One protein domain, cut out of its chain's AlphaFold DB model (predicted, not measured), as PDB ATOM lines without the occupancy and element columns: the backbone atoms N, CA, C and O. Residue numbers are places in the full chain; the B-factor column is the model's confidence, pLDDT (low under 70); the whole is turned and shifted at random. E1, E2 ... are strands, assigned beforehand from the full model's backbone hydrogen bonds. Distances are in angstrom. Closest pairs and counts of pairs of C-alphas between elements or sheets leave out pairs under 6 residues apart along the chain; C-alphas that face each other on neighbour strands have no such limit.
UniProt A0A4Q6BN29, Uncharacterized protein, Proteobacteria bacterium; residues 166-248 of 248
ATOM      1  N   CYS A 166     127.587 178.865 192.462       56.97
ATOM      2  CA  CYS A 166     128.572 179.290 193.456       56.97
ATOM      3  C   CYS A 166     129.891 178.571 193.216       56.97
ATOM      4  O   CYS A 166     130.048 177.423 193.608       56.97
ATOM      5  N   TYR A 167     130.791 179.263 192.505       55.41
ATOM      6  CA  TYR A 167     132.146 178.874 192.096       55.41
ATOM      7  C   TYR A 167     132.647 177.536 192.672       55.41
ATOM      8  O   TYR A 167     133.441 177.516 193.613       55.41
ATOM      9  N   SER A 168     132.204 176.424 192.076       60.72
ATOM     10  CA  SER A 168     132.791 175.109 192.297       60.72
ATOM     11  C   SER A 168     133.770 174.825 191.164       60.72
ATOM     12  O   SER A 168     133.354 174.704 190.007       60.72
ATOM     13  N   TYR A 169     135.065 174.752 191.462       64.00
ATOM     14  CA  TYR A 169     136.052 174.307 190.481       64.00
ATOM     15  C   TYR A 169     136.464 172.878 190.785       64.00
ATOM     16  O   TYR A 169     136.886 172.573 191.901       64.00
ATOM     17  N   SER A 170     136.376 172.038 189.758       67.31
ATOM     18  CA  SER A 170     136.814 170.656 189.835       67.31
ATOM     19  C   SER A 170     137.970 170.419 188.886       67.31
ATOM     20  O   SER A 170     137.872 170.672 187.680       67.31
ATOM     21  N   LEU A 171     139.071 169.936 189.454       74.12
ATOM     22  CA  LEU A 171     140.252 169.494 188.728       74.12
ATOM     23  C   LEU A 171     140.409 167.996 188.946       74.12
ATOM     24  O   LEU A 171     140.271 167.519 190.071       74.12
ATOM     25  N   ALA A 172     140.728 167.278 187.878       83.44
ATOM     26  CA  ALA A 172     141.176 165.902 187.960       83.44
ATOM     27  C   ALA A 172     142.588 165.797 187.387       83.44
ATOM     28  O   ALA A 172     142.868 166.388 186.342       83.44
ATOM     29  N   GLN A 173     143.452 165.066 188.085       87.75
ATOM     30  CA  GLN A 173     144.826 164.798 187.676       87.75
ATOM     31  C   GLN A 173     145.250 163.391 188.095       87.75
ATOM     32  O   GLN A 173     144.863 162.903 189.162       87.75
ATOM     33  N   SER A 174     146.062 162.753 187.267       89.69
ATOM     34  CA  SER A 174     146.616 161.433 187.519       89.69
ATOM     35  C   SER A 174     147.868 161.481 188.392       89.69
ATOM     36  O   SER A 174     148.558 162.502 188.462       89.69
ATOM     37  N   SER A 175     148.143 160.377 189.083       90.50
ATOM     38  CA  SER A 175     149.408 160.146 189.781       90.50
ATOM     39  C   SER A 175     150.584 160.060 188.790       90.50
ATOM     40  O   SER A 175     150.372 159.874 187.586       90.50
ATOM     41  N   PRO A 176     151.846 160.207 189.235       89.81
ATOM     42  CA  PRO A 176     153.018 160.181 188.360       89.81
ATOM     43  C   PRO A 176     153.096 158.947 187.458       89.81
ATOM     44  O   PRO A 176     153.387 159.095 186.271       89.81
ATOM     45  N   GLU A 177     152.745 157.771 187.969       89.50
ATOM     46  CA  GLU A 177     152.669 156.500 187.249       89.50
ATOM     47  C   GLU A 177     151.251 156.169 186.758       89.50
ATOM     48  O   GLU A 177     151.027 155.127 186.159       89.50
ATOM     49  N   GLY A 178     150.281 157.067 186.942       86.00
ATOM     50  CA  GLY A 178     148.962 157.001 186.317       86.00
ATOM     51  C   GLY A 178     148.025 155.922 186.855       86.00
ATOM     52  O   GLY A 178     146.968 155.731 186.245       86.00
ATOM     53  N   SER A 179     148.377 155.242 187.951       88.00
ATOM     54  CA  SER A 179     147.548 154.204 188.584       88.00
ATOM     55  C   SER A 179     146.369 154.791 189.354       88.00
ATOM     56  O   SER A 179     145.376 154.095 189.575       88.00
ATOM     57  N   TYR A 180     146.455 156.071 189.722       91.19
ATOM     58  CA  TYR A 180     145.414 156.784 190.442       91.19
ATOM     59  C   TYR A 180     144.985 158.047 189.711       91.19
ATOM     60  O   TYR A 180     145.774 158.707 189.034       91.19
ATOM     61  N   ILE A 181     143.721 158.418 189.896       90.50
ATOM     62  CA  ILE A 181     143.172 159.694 189.444       90.50
ATOM     63  C   ILE A 181     142.577 160.402 190.653       90.50
ATOM     64  O   ILE A 181     141.598 159.945 191.240       90.50
ATOM     65  N   ALA A 182     143.162 161.539 191.012       88.75
ATOM     66  CA  ALA A 182     142.632 162.395 192.055       88.75
ATOM     67  C   ALA A 182     141.714 163.454 191.456       88.75
ATOM     68  O   ALA A 182     142.048 164.094 190.459       88.75
ATOM     69  N   LYS A 183     140.588 163.679 192.120       86.44
ATOM     70  CA  LYS A 183     139.713 164.826 191.934       86.44
ATOM     71  C   LYS A 183     139.792 165.731 193.145       86.44
ATOM     72  O   LYS A 183     139.664 165.266 194.274       86.44
ATOM     73  N   ILE A 184     139.897 167.024 192.887       82.75
ATOM     74  CA  ILE A 184     139.710 168.077 193.877       82.75
ATOM     75  C   ILE A 184     138.422 168.799 193.511       82.75
ATOM     76  O   ILE A 184     138.320 169.307 192.395       82.75
ATOM     77  N   THR A 185     137.473 168.869 194.437       80.38
ATOM     78  CA  THR A 185     136.345 169.801 194.356       80.38
ATOM     79  C   THR A 185     136.635 170.955 195.293       80.38
ATOM     80  O   THR A 185     136.800 170.731 196.490       80.38
ATOM     81  N   ILE A 186     136.683 172.174 194.766       77.38
ATOM     82  CA  ILE A 186     136.836 173.391 195.564       77.38
ATOM     83  C   ILE A 186     135.518 174.140 195.510       77.38
ATOM     84  O   ILE A 186     135.114 174.560 194.429       77.38
ATOM     85  N   THR A 187     134.880 174.329 196.658       76.19
ATOM     86  CA  THR A 187     133.630 175.076 196.793       76.19
ATOM     87  C   THR A 187     133.898 176.383 197.521       76.19
ATOM     88  O   THR A 187     134.568 176.416 198.558       76.19
ATOM     89  N   ARG A 188     133.353 177.476 196.992       71.62
ATOM     90  CA  ARG A 188     133.397 178.792 197.628       71.62
ATOM     91  C   ARG A 188     132.000 179.202 198.077       71.62
ATOM     92  O   ARG A 188     131.034 178.969 197.355       71.62
ATOM     93  N   ASP A 189     131.917 179.837 199.242       66.94
ATOM     94  CA  ASP A 189     130.670 180.448 199.692       66.94
ATOM     95  C   ASP A 189     130.252 181.587 198.740       66.94
ATOM     96  O   ASP A 189     131.090 182.320 198.208       66.94
ATOM     97  N   CYS A 190     128.949 181.717 198.500       63.12
ATOM     98  CA  CYS A 190     128.363 182.686 197.571       63.12
ATOM     99  C   CYS A 190     128.325 184.113 198.147       63.12
ATOM    100  O   CYS A 190     127.771 185.012 197.516       63.12
ATOM    101  N   THR A 191     128.829 184.310 199.366       64.50
ATOM    102  CA  THR A 191     128.783 185.577 200.095       64.50
ATOM    103  C   THR A 191     129.953 186.491 199.707       64.50
ATOM    104  O   THR A 191     131.065 186.028 199.442       64.50
ATOM    105  N   ASP A 192     129.708 187.808 199.683       53.47
ATOM    106  CA  ASP A 192     130.646 188.854 199.210       53.47
ATOM    107  C   ASP A 192     131.979 188.924 199.977       53.47
ATOM    108  O   ASP A 192     132.914 189.612 199.566       53.47
ATOM    109  N   ASP A 193     132.092 188.203 201.088       58.12
ATOM    110  CA  ASP A 193     133.269 188.243 201.936       58.12
ATOM    111  C   ASP A 193     134.414 187.357 201.419       58.12
ATOM    112  O   ASP A 193     135.560 187.612 201.779       58.12
ATOM    113  N   TYR A 194     134.152 186.340 200.582       57.09
ATOM    114  CA  TYR A 194     135.161 185.417 200.016       57.09
ATOM    115  C   TYR A 194     136.226 184.903 201.017       57.09
ATOM    116  O   TYR A 194     137.350 184.577 200.630       57.09
ATOM    117  N   LYS A 195     135.894 184.838 202.316       62.50
ATOM    118  CA  LYS A 195     136.874 184.622 203.399       62.50
ATOM    119  C   LYS A 195     137.350 183.176 203.514       62.50
ATOM    120  O   LYS A 195     138.441 182.954 204.039       62.50
ATOM    121  N   THR A 196     136.557 182.211 203.055       67.75
ATOM    122  CA  THR A 196     136.846 180.781 203.207       67.75
ATOM    123  C   THR A 196     136.441 179.992 201.966       67.75
ATOM    124  O   THR A 196     135.478 180.309 201.262       67.75
ATOM    125  N   GLN A 197     137.226 178.963 201.667       76.81
ATOM    126  CA  GLN A 197     136.959 177.990 200.614       76.81
ATOM    127  C   GLN A 197     137.054 176.605 201.232       76.81
ATOM    128  O   GLN A 197     137.886 176.378 202.106       76.81
ATOM    129  N   THR A 198     136.218 175.681 200.785       81.25
ATOM    130  CA  THR A 198     136.308 174.290 201.208       81.25
ATOM    131  C   THR A 198     136.814 173.434 200.066       81.25
ATOM    132  O   THR A 198     136.477 173.674 198.906       81.25
ATOM    133  N   ALA A 199     137.641 172.444 200.382       83.25
ATOM    134  CA  ALA A 199     138.085 171.463 199.407       83.25
ATOM    135  C   ALA A 199     137.804 170.041 199.882       83.25
ATOM    136  O   ALA A 199     138.008 169.703 201.050       83.25
ATOM    137  N   THR A 200     137.362 169.215 198.942       84.88
ATOM    138  CA  THR A 200     137.200 167.770 199.092       84.88
ATOM    139  C   THR A 200     138.088 167.096 198.056       84.88
ATOM    140  O   THR A 200     138.076 167.492 196.887       84.88
ATOM    141  N   VAL A 201     138.847 166.081 198.468       87.81
ATOM    142  CA  VAL A 201     139.665 165.278 197.547       87.81
ATOM    143  C   VAL A 201     139.135 163.857 197.513       87.81
ATOM    144  O   VAL A 201     138.910 163.251 198.558       87.81
ATOM    145  N   GLN A 202     138.960 163.326 196.309       89.88
ATOM    146  CA  GLN A 202     138.581 161.941 196.059       89.88
ATOM    147  C   GLN A 202     139.626 161.311 195.143       89.88
ATOM    148  O   GLN A 202     139.892 161.845 194.070       89.88
ATOM    149  N   ILE A 203     140.213 160.186 195.545       90.06
ATOM    150  CA  ILE A 203     141.200 159.454 194.744       90.06
ATOM    151  C   ILE A 203     140.584 158.136 194.288       90.06
ATOM    152  O   ILE A 203     140.069 157.369 195.106       90.06
ATOM    153  N   LEU A 204     140.630 157.903 192.978       90.25
ATOM    154  CA  LEU A 204     140.210 156.671 192.321       90.25
ATOM    155  C   LEU A 204     141.430 155.822 191.950       90.25
ATOM    156  O   LEU A 204     142.449 156.385 191.553       90.25
ATOM    157  N   ASN A 205     141.316 154.497 192.034       88.69
ATOM    158  CA  ASN A 205     142.312 153.554 191.506       88.69
ATOM    159  C   ASN A 205     142.094 153.257 190.008       88.69
ATOM    160  O   ASN A 205     141.202 153.813 189.362       88.69
ATOM    161  N   SER A 206     142.879 152.328 189.459       81.50
ATOM    162  CA  SER A 206     142.790 151.876 188.063       81.50
ATOM    163  C   SER A 206     141.454 151.210 187.698       81.50
ATOM    164  O   SER A 206     141.071 151.206 186.527       81.50
ATOM    165  N   PHE A 207     140.721 150.697 188.689       82.88
ATOM    166  CA  PHE A 207     139.360 150.165 188.545       82.88
ATOM    167  C   PHE A 207     138.275 151.237 188.718       82.88
ATOM    168  O   PHE A 207     137.087 150.932 188.627       82.88
ATOM    169  N   LEU A 208     138.675 152.499 188.910       83.56
ATOM    170  CA  LEU A 208     137.806 153.654 189.141       83.56
ATOM    171  C   LEU A 208     137.011 153.571 190.447       83.56
ATOM    172  O   LEU A 208     135.978 154.222 190.609       83.56
ATOM    173  N   GLU A 209     137.517 152.794 191.398       85.19
ATOM    174  CA  GLU A 209     136.971 152.684 192.740       85.19
ATOM    175  C   GLU A 209     137.610 153.732 193.645       85.19
ATOM    176  O   GLU A 209     138.803 154.024 193.548       85.19
ATOM    177  N   THR A 210     136.810 154.314 194.537       84.56
ATOM    178  CA  THR A 210     137.316 155.303 195.491       84.56
ATOM    179  C   THR A 210     138.142 154.616 196.567       84.56
ATOM    180  O   THR A 210     137.601 153.856 197.365       84.56
ATOM    181  N   VAL A 211     139.430 154.940 196.614       86.81
ATOM    182  CA  VAL A 211     140.386 154.396 197.590       86.81
ATOM    183  C   VAL A 211     140.713 155.388 198.700       86.81
ATOM    184  O   VAL A 211     141.160 155.007 199.778       86.81
ATOM    185  N   THR A 212     140.479 156.683 198.478       85.62
ATOM    186  CA  THR A 212     140.719 157.712 199.495       85.62
ATOM    187  C   THR A 212     139.752 158.874 199.332       85.62
ATOM    188  O   THR A 212     139.518 159.351 198.220       85.62
ATOM    189  N   VAL A 213     139.212 159.350 200.457       84.12
ATOM    190  CA  VAL A 213     138.427 160.586 200.538       84.12
ATOM    191  C   VAL A 213     139.004 161.443 201.652       84.12
ATOM    192  O   VAL A 213     138.990 161.045 202.816       84.12
ATOM    193  N   VAL A 214     139.493 162.628 201.299       82.88
ATOM    194  CA  VAL A 214     139.840 163.650 202.287       82.88
ATOM    195  C   VAL A 214     138.560 164.410 202.618       82.88
ATOM    196  O   VAL A 214     137.934 164.953 201.697       82.88
ATOM    197  N   PRO A 215     138.138 164.441 203.896       77.88
ATOM    198  CA  PRO A 215     136.940 165.161 204.288       77.88
ATOM    199  C   PRO A 215     137.071 166.649 203.963       77.88
ATOM    200  O   PRO A 215     138.169 167.204 203.890       77.88
ATOM    201  N   THR A 216     135.921 167.292 203.776       81.12
ATOM    202  CA  THR A 216     135.826 168.719 203.474       81.12
ATOM    203  C   THR A 216     136.628 169.536 204.480       81.12
ATOM    204  O   THR A 216     136.316 169.541 205.668       81.12
ATOM    205  N   THR A 217     137.659 170.219 203.990       81.06
ATOM    206  CA  THR A 217     138.565 171.016 204.823       81.06
ATOM    207  C   THR A 217     138.558 172.469 204.371       81.06
ATOM    208  O   THR A 217     138.490 172.748 203.174       81.06
ATOM    209  N   GLU A 218     138.596 173.393 205.330       83.81
ATOM    210  CA  GLU A 218     138.637 174.832 205.068       83.81
ATOM    211  C   GLU A 218     140.055 175.315 204.745       83.81
ATOM    212  O   GLU A 218     141.024 174.985 205.431       83.81
ATOM    213  N   PHE A 219     140.150 176.162 203.725       78.62
ATOM    214  CA  PHE A 219     141.366 176.819 203.266       78.62
ATOM    215  C   PHE A 219     141.146 178.329 203.150       78.62
ATOM    216  O   PHE A 219     140.042 178.805 202.852       78.62
ATOM    217  N   LYS A 220     142.217 179.100 203.372       77.62
ATOM    218  CA  LYS A 220     142.199 180.570 203.254       77.62
ATOM    219  C   LYS A 220     142.459 181.035 201.826       77.62
ATOM    220  O   LYS A 220     142.151 182.169 201.474       77.62
ATOM    221  N   SER A 221     143.030 180.164 201.004       78.69
ATOM    222  CA  SER A 221     143.310 180.387 199.590       78.69
ATOM    223  C   SER A 221     142.910 179.159 198.771       78.69
ATOM    224  O   SER A 221     142.452 178.169 199.330       78.69
ATOM    225  N   VAL A 222     142.988 179.242 197.440       78.56
ATOM    226  CA  VAL A 222     142.655 178.103 196.566       78.56
ATOM    227  C   VAL A 222     143.728 177.025 196.763       78.56
ATOM    228  O   VAL A 222     144.884 177.289 196.419       78.56
ATOM    229  N   PRO A 223     143.397 175.840 197.306       83.06
ATOM    230  CA  PRO A 223     144.395 174.802 197.501       83.06
ATOM    231  C   PRO A 223     144.797 174.164 196.169       83.06
ATOM    232  O   PRO A 223     144.013 174.085 195.222       83.06
ATOM    233  N   THR A 224     146.031 173.677 196.116       85.25
ATOM    234  CA  THR A 224     146.611 172.943 194.988       85.25
ATOM    235  C   THR A 224     146.980 171.540 195.449       85.25
ATOM    236  O   THR A 224     147.603 171.380 196.497       85.25
ATOM    237  N   LEU A 225     146.600 170.522 194.677       88.75
ATOM    238  CA  LEU A 225     147.032 169.146 194.917       88.75
ATOM    239  C   LEU A 225     148.324 168.883 194.147       88.75
ATOM    240  O   LEU A 225     148.377 169.093 192.935       88.75
ATOM    241  N   THR A 226     149.329 168.357 194.833       90.88
ATOM    242  CA  THR A 226     150.614 167.977 194.249       90.88
ATOM    243  C   THR A 226     150.922 166.534 194.610       90.88
ATOM    244  O   THR A 226     150.984 166.187 195.789       90.88
ATOM    245  N   TRP A 227     151.140 165.688 193.607       91.88
ATOM    246  CA  TRP A 227     151.643 164.336 193.830       91.88
ATOM    247  C   TRP A 227     153.124 164.380 194.213       91.88
ATOM    248  O   TRP A 227     153.933 164.959 193.489       91.88
ATOM    249  N   VAL A 228     153.475 163.772 195.348       93.19
ATOM    250  CA  VAL A 228     154.870 163.650 195.816       93.19
ATOM    251  C   VAL A 228     155.463 162.276 195.493       93.19
ATOM    252  O   VAL A 228     156.679 162.129 195.419       93.19
ATOM    253  N   SER A 229     154.609 161.277 195.271       92.69
ATOM    254  CA  SER A 229     154.949 159.955 194.741       92.69
ATOM    255  C   SER A 229     153.704 159.328 194.105       92.69
ATOM    256  O   SER A 229     152.669 159.987 194.022       92.69
ATOM    257  N   GLU A 230     153.783 158.067 193.681       90.88
ATOM    258  CA  GLU A 230     152.620 157.352 193.150       90.88
ATOM    259  C   GLU A 230     151.486 157.207 194.170       90.88
ATOM    260  O   GLU A 230     150.331 157.488 193.862       90.88
ATOM    261  N   ASN A 231     151.836 156.862 195.411       92.19
ATOM    262  CA  ASN A 231     150.876 156.553 196.472       92.19
ATOM    263  C   ASN A 231     150.698 157.706 197.471       92.19
ATOM    264  O   ASN A 231     150.068 157.534 198.514       92.19
ATOM    265  N   ALA A 232     151.276 158.879 197.200       91.69
ATOM    266  CA  ALA A 232     151.186 160.010 198.114       91.69
ATOM    267  C   ALA A 232     151.046 161.346 197.385       91.69
ATOM    268  O   ALA A 232     151.786 161.661 196.448       91.69
ATOM    269  N   ALA A 233     150.132 162.163 197.890       92.50
ATOM    270  CA  ALA A 233     149.885 163.519 197.443       92.50
ATOM    271  C   ALA A 233     149.822 164.474 198.634       92.50
ATOM    272  O   ALA A 233     149.653 164.072 199.782       92.50
ATOM    273  N   THR A 234     149.939 165.757 198.340       91.44
ATOM    274  CA  THR A 234     149.810 166.838 199.312       91.44
ATOM    275  C   THR A 234     148.806 167.844 198.781       91.44
ATOM    276  O   THR A 234     148.861 168.228 197.611       91.44
ATOM    277  N   LEU A 235     147.850 168.240 199.616       89.19
ATOM    278  CA  LEU A 235     146.927 169.330 199.328       89.19
ATOM    279  C   LEU A 235     147.383 170.554 200.112       89.19
ATOM    280  O   LEU A 235     147.299 170.571 201.338       89.19
ATOM    281  N   THR A 236     147.870 171.565 199.404       87.94
ATOM    282  CA  THR A 236     148.524 172.733 200.003       87.94
ATOM    283  C   THR A 236     147.832 174.025 199.605       87.94
ATOM    284  O   THR A 236     147.505 174.209 198.432       87.94
ATOM    285  N   ASP A 237     147.687 174.951 200.545       84.25
ATOM    286  CA  ASP A 237     147.382 176.357 200.275       84.25
ATOM    287  C   ASP A 237     148.502 177.261 200.834       84.25
ATOM    288  O   ASP A 237     149.569 176.780 201.216       84.25
ATOM    289  N   ALA A 238     148.307 178.583 200.854       76.06
ATOM    290  CA  ALA A 238     149.310 179.516 201.377       76.06
ATOM    291  C   ALA A 238     149.645 179.342 202.879       76.06
ATOM    292  O   ALA A 238     150.633 179.910 203.345       76.06
ATOM    293  N   MET A 239     148.821 178.626 203.648       78.75
ATOM    294  CA  MET A 239     148.844 178.584 205.115       78.75
ATOM    295  C   MET A 239     148.788 177.165 205.703       78.75
ATOM    296  O   MET A 239     149.178 176.988 206.858       78.75
ATOM    297  N   SER A 240     148.291 176.173 204.965       83.69
ATOM    298  CA  SER A 240     148.116 174.798 205.431       83.69
ATOM    299  C   SER A 240     148.513 173.764 204.375       83.69
ATOM    300  O   SER A 240     148.537 174.021 203.171       83.69
ATOM    301  N   SER A 241     148.837 172.567 204.863       87.62
ATOM    302  CA  SER A 241     149.119 171.382 204.057       87.62
ATOM    303  C   SER A 241     148.423 170.178 204.674       87.62
ATOM    304  O   SER A 241     148.384 170.051 205.900       87.62
ATOM    305  N   ILE A 242     147.899 169.300 203.827       90.31
ATOM    306  CA  ILE A 242     147.337 168.006 204.205       90.31
ATOM    307  C   ILE A 242     148.060 166.934 203.402       90.31
ATOM    308  O   ILE A 242     148.009 166.946 202.171       90.31
ATOM    309  N   ASP A 243     148.696 166.002 204.102       91.62
ATOM    310  CA  ASP A 243     149.292 164.823 203.484       91.62
ATOM    311  C   ASP A 243     148.207 163.778 203.223       91.62
ATOM    312  O   ASP A 243     147.354 163.503 204.071       91.62
ATOM    313  N   ILE A 244     148.237 163.199 202.029       91.00
ATOM    314  CA  ILE A 244     147.265 162.222 201.556       91.00
ATOM    315  C   ILE A 244     148.041 160.983 201.134       91.00
ATOM    316  O   ILE A 244     148.801 161.021 200.169       91.00
ATOM    317  N   SER A 245     147.835 159.883 201.848       89.69
ATOM    318  CA  SER A 245     148.374 158.570 201.500       89.69
ATOM    319  C   SER A 245     147.273 157.698 200.911       89.69
ATOM    320  O   SER A 245     146.206 157.566 201.516       89.69
ATOM    321  N   VAL A 246     147.554 157.078 199.773       86.31
ATOM    322  CA  VAL A 246     146.701 156.058 199.169       86.31
ATOM    323  C   VAL A 246     147.135 154.707 199.729       86.31
ATOM    324  O   VAL A 246     148.323 154.389 199.715       86.31
ATOM    325  N   ALA A 247     146.195 153.953 200.296       69.94
ATOM    326  CA  ALA A 247     146.466 152.585 200.720       69.94
ATOM    327  C   ALA A 247     146.490 151.675 199.485       69.94
ATOM    328  O   ALA A 247     145.592 151.784 198.647       69.94
ATOM    329  N   ASP A 248     147.511 150.819 199.397       58.97
ATOM    330  CA  ASP A 248     147.576 149.725 198.417       58.97
ATOM    331  C   ASP A 248     146.484 148.669 198.675       58.97
ATOM    332  O   ASP A 248     146.190 148.387 199.866       58.97
TER     333      ASP A 248
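What this domain is: This is residues 166 to 248 of the 248 residues of an uncharacterized protein of Proteobacteria bacterium (UniProt A0A4Q6BN29). Two antiparallel sheets lie face to face as a sandwich, a broad, twisted sheet of four long strands, E1 to E4, covered on one face by a smaller sheet of three short strands, E5 to E7. The strands of both sheets run nearly along the same line, and the chain passes from the large sheet to the small one once, between E4 and E5. The printed part has 83 residues with seven named strands, E1 to E7 in chain order, and no named helix; the class is all strand. The sheet orders are E1 - E2 - E3 - E4 and E5 - E6 - E7. The whole is compact, with a radius of gyration of the C-alphas of 13.0 A, yet elongated in outline, spanning 41 by 23 by 17 A.

Where its parts are: In the larger sheet, E1 is residues 168 to 174, 20.0 A from first to last C-alpha, and begins at C-alpha 168 at (132.791, 175.109, 192.297). E2 is residues 181 to 188, 23.0 A; E3 is residues 197 to 204, 23.1 A; E4 is residues 210 to 219, 23.2 A, and bends by 50 degrees at residue 216. In the smaller sheet, E5 is residues 224 to 227, 10.0 A, E6 is residues 232 to 236, 13.1 A, and E7 is residues 241 to 245, 13.1 A, ending at C-alpha 245 at (148.374, 158.570, 201.500).

How they stand to each other: E1 to E4 form a meander, each strand the antiparallel neighbour of the one before, with E1 and E4 as edge strands. The hairpin E1 and E2 has N 171 and O 184 at 3.1 A, within hydrogen-bond range. In the hairpin E2 and E3, N 183 and O 202 are 2.8 A apart, and in the hairpin E3 and E4, N 199 and O 217 are 2.9 A apart, both within that range. E5 to E7 form a second meander: N 226 and O 234 of the hairpin E5 and E6 are 2.8 A apart, and N 235 and O 242 of the hairpin E6 and E7 are 2.9 A apart. The two sheets make a sandwich, two sheets face to face, with the facing parts 9.8 A centre to centre and the best planes 3 degrees apart. Between E4 and E7 the closest C-alphas, those of Val 214 and Ile 244, are 7.6 A apart; between E2 and E5, those of Ile 184 and Leu 225 are 7.5 A apart. E1 and E5 are near each other, while E3 and E6 are apart.

The domain as a whole: The C-alphas of Asp 192 and Asp 248, the two farthest apart, are 42.6 A from each other. The printed part has no cut and no long link. The mean pLDDT of the printed part is 81.2, and residues 166 to 170, 189 to 196 and 247 to 248 are under 70.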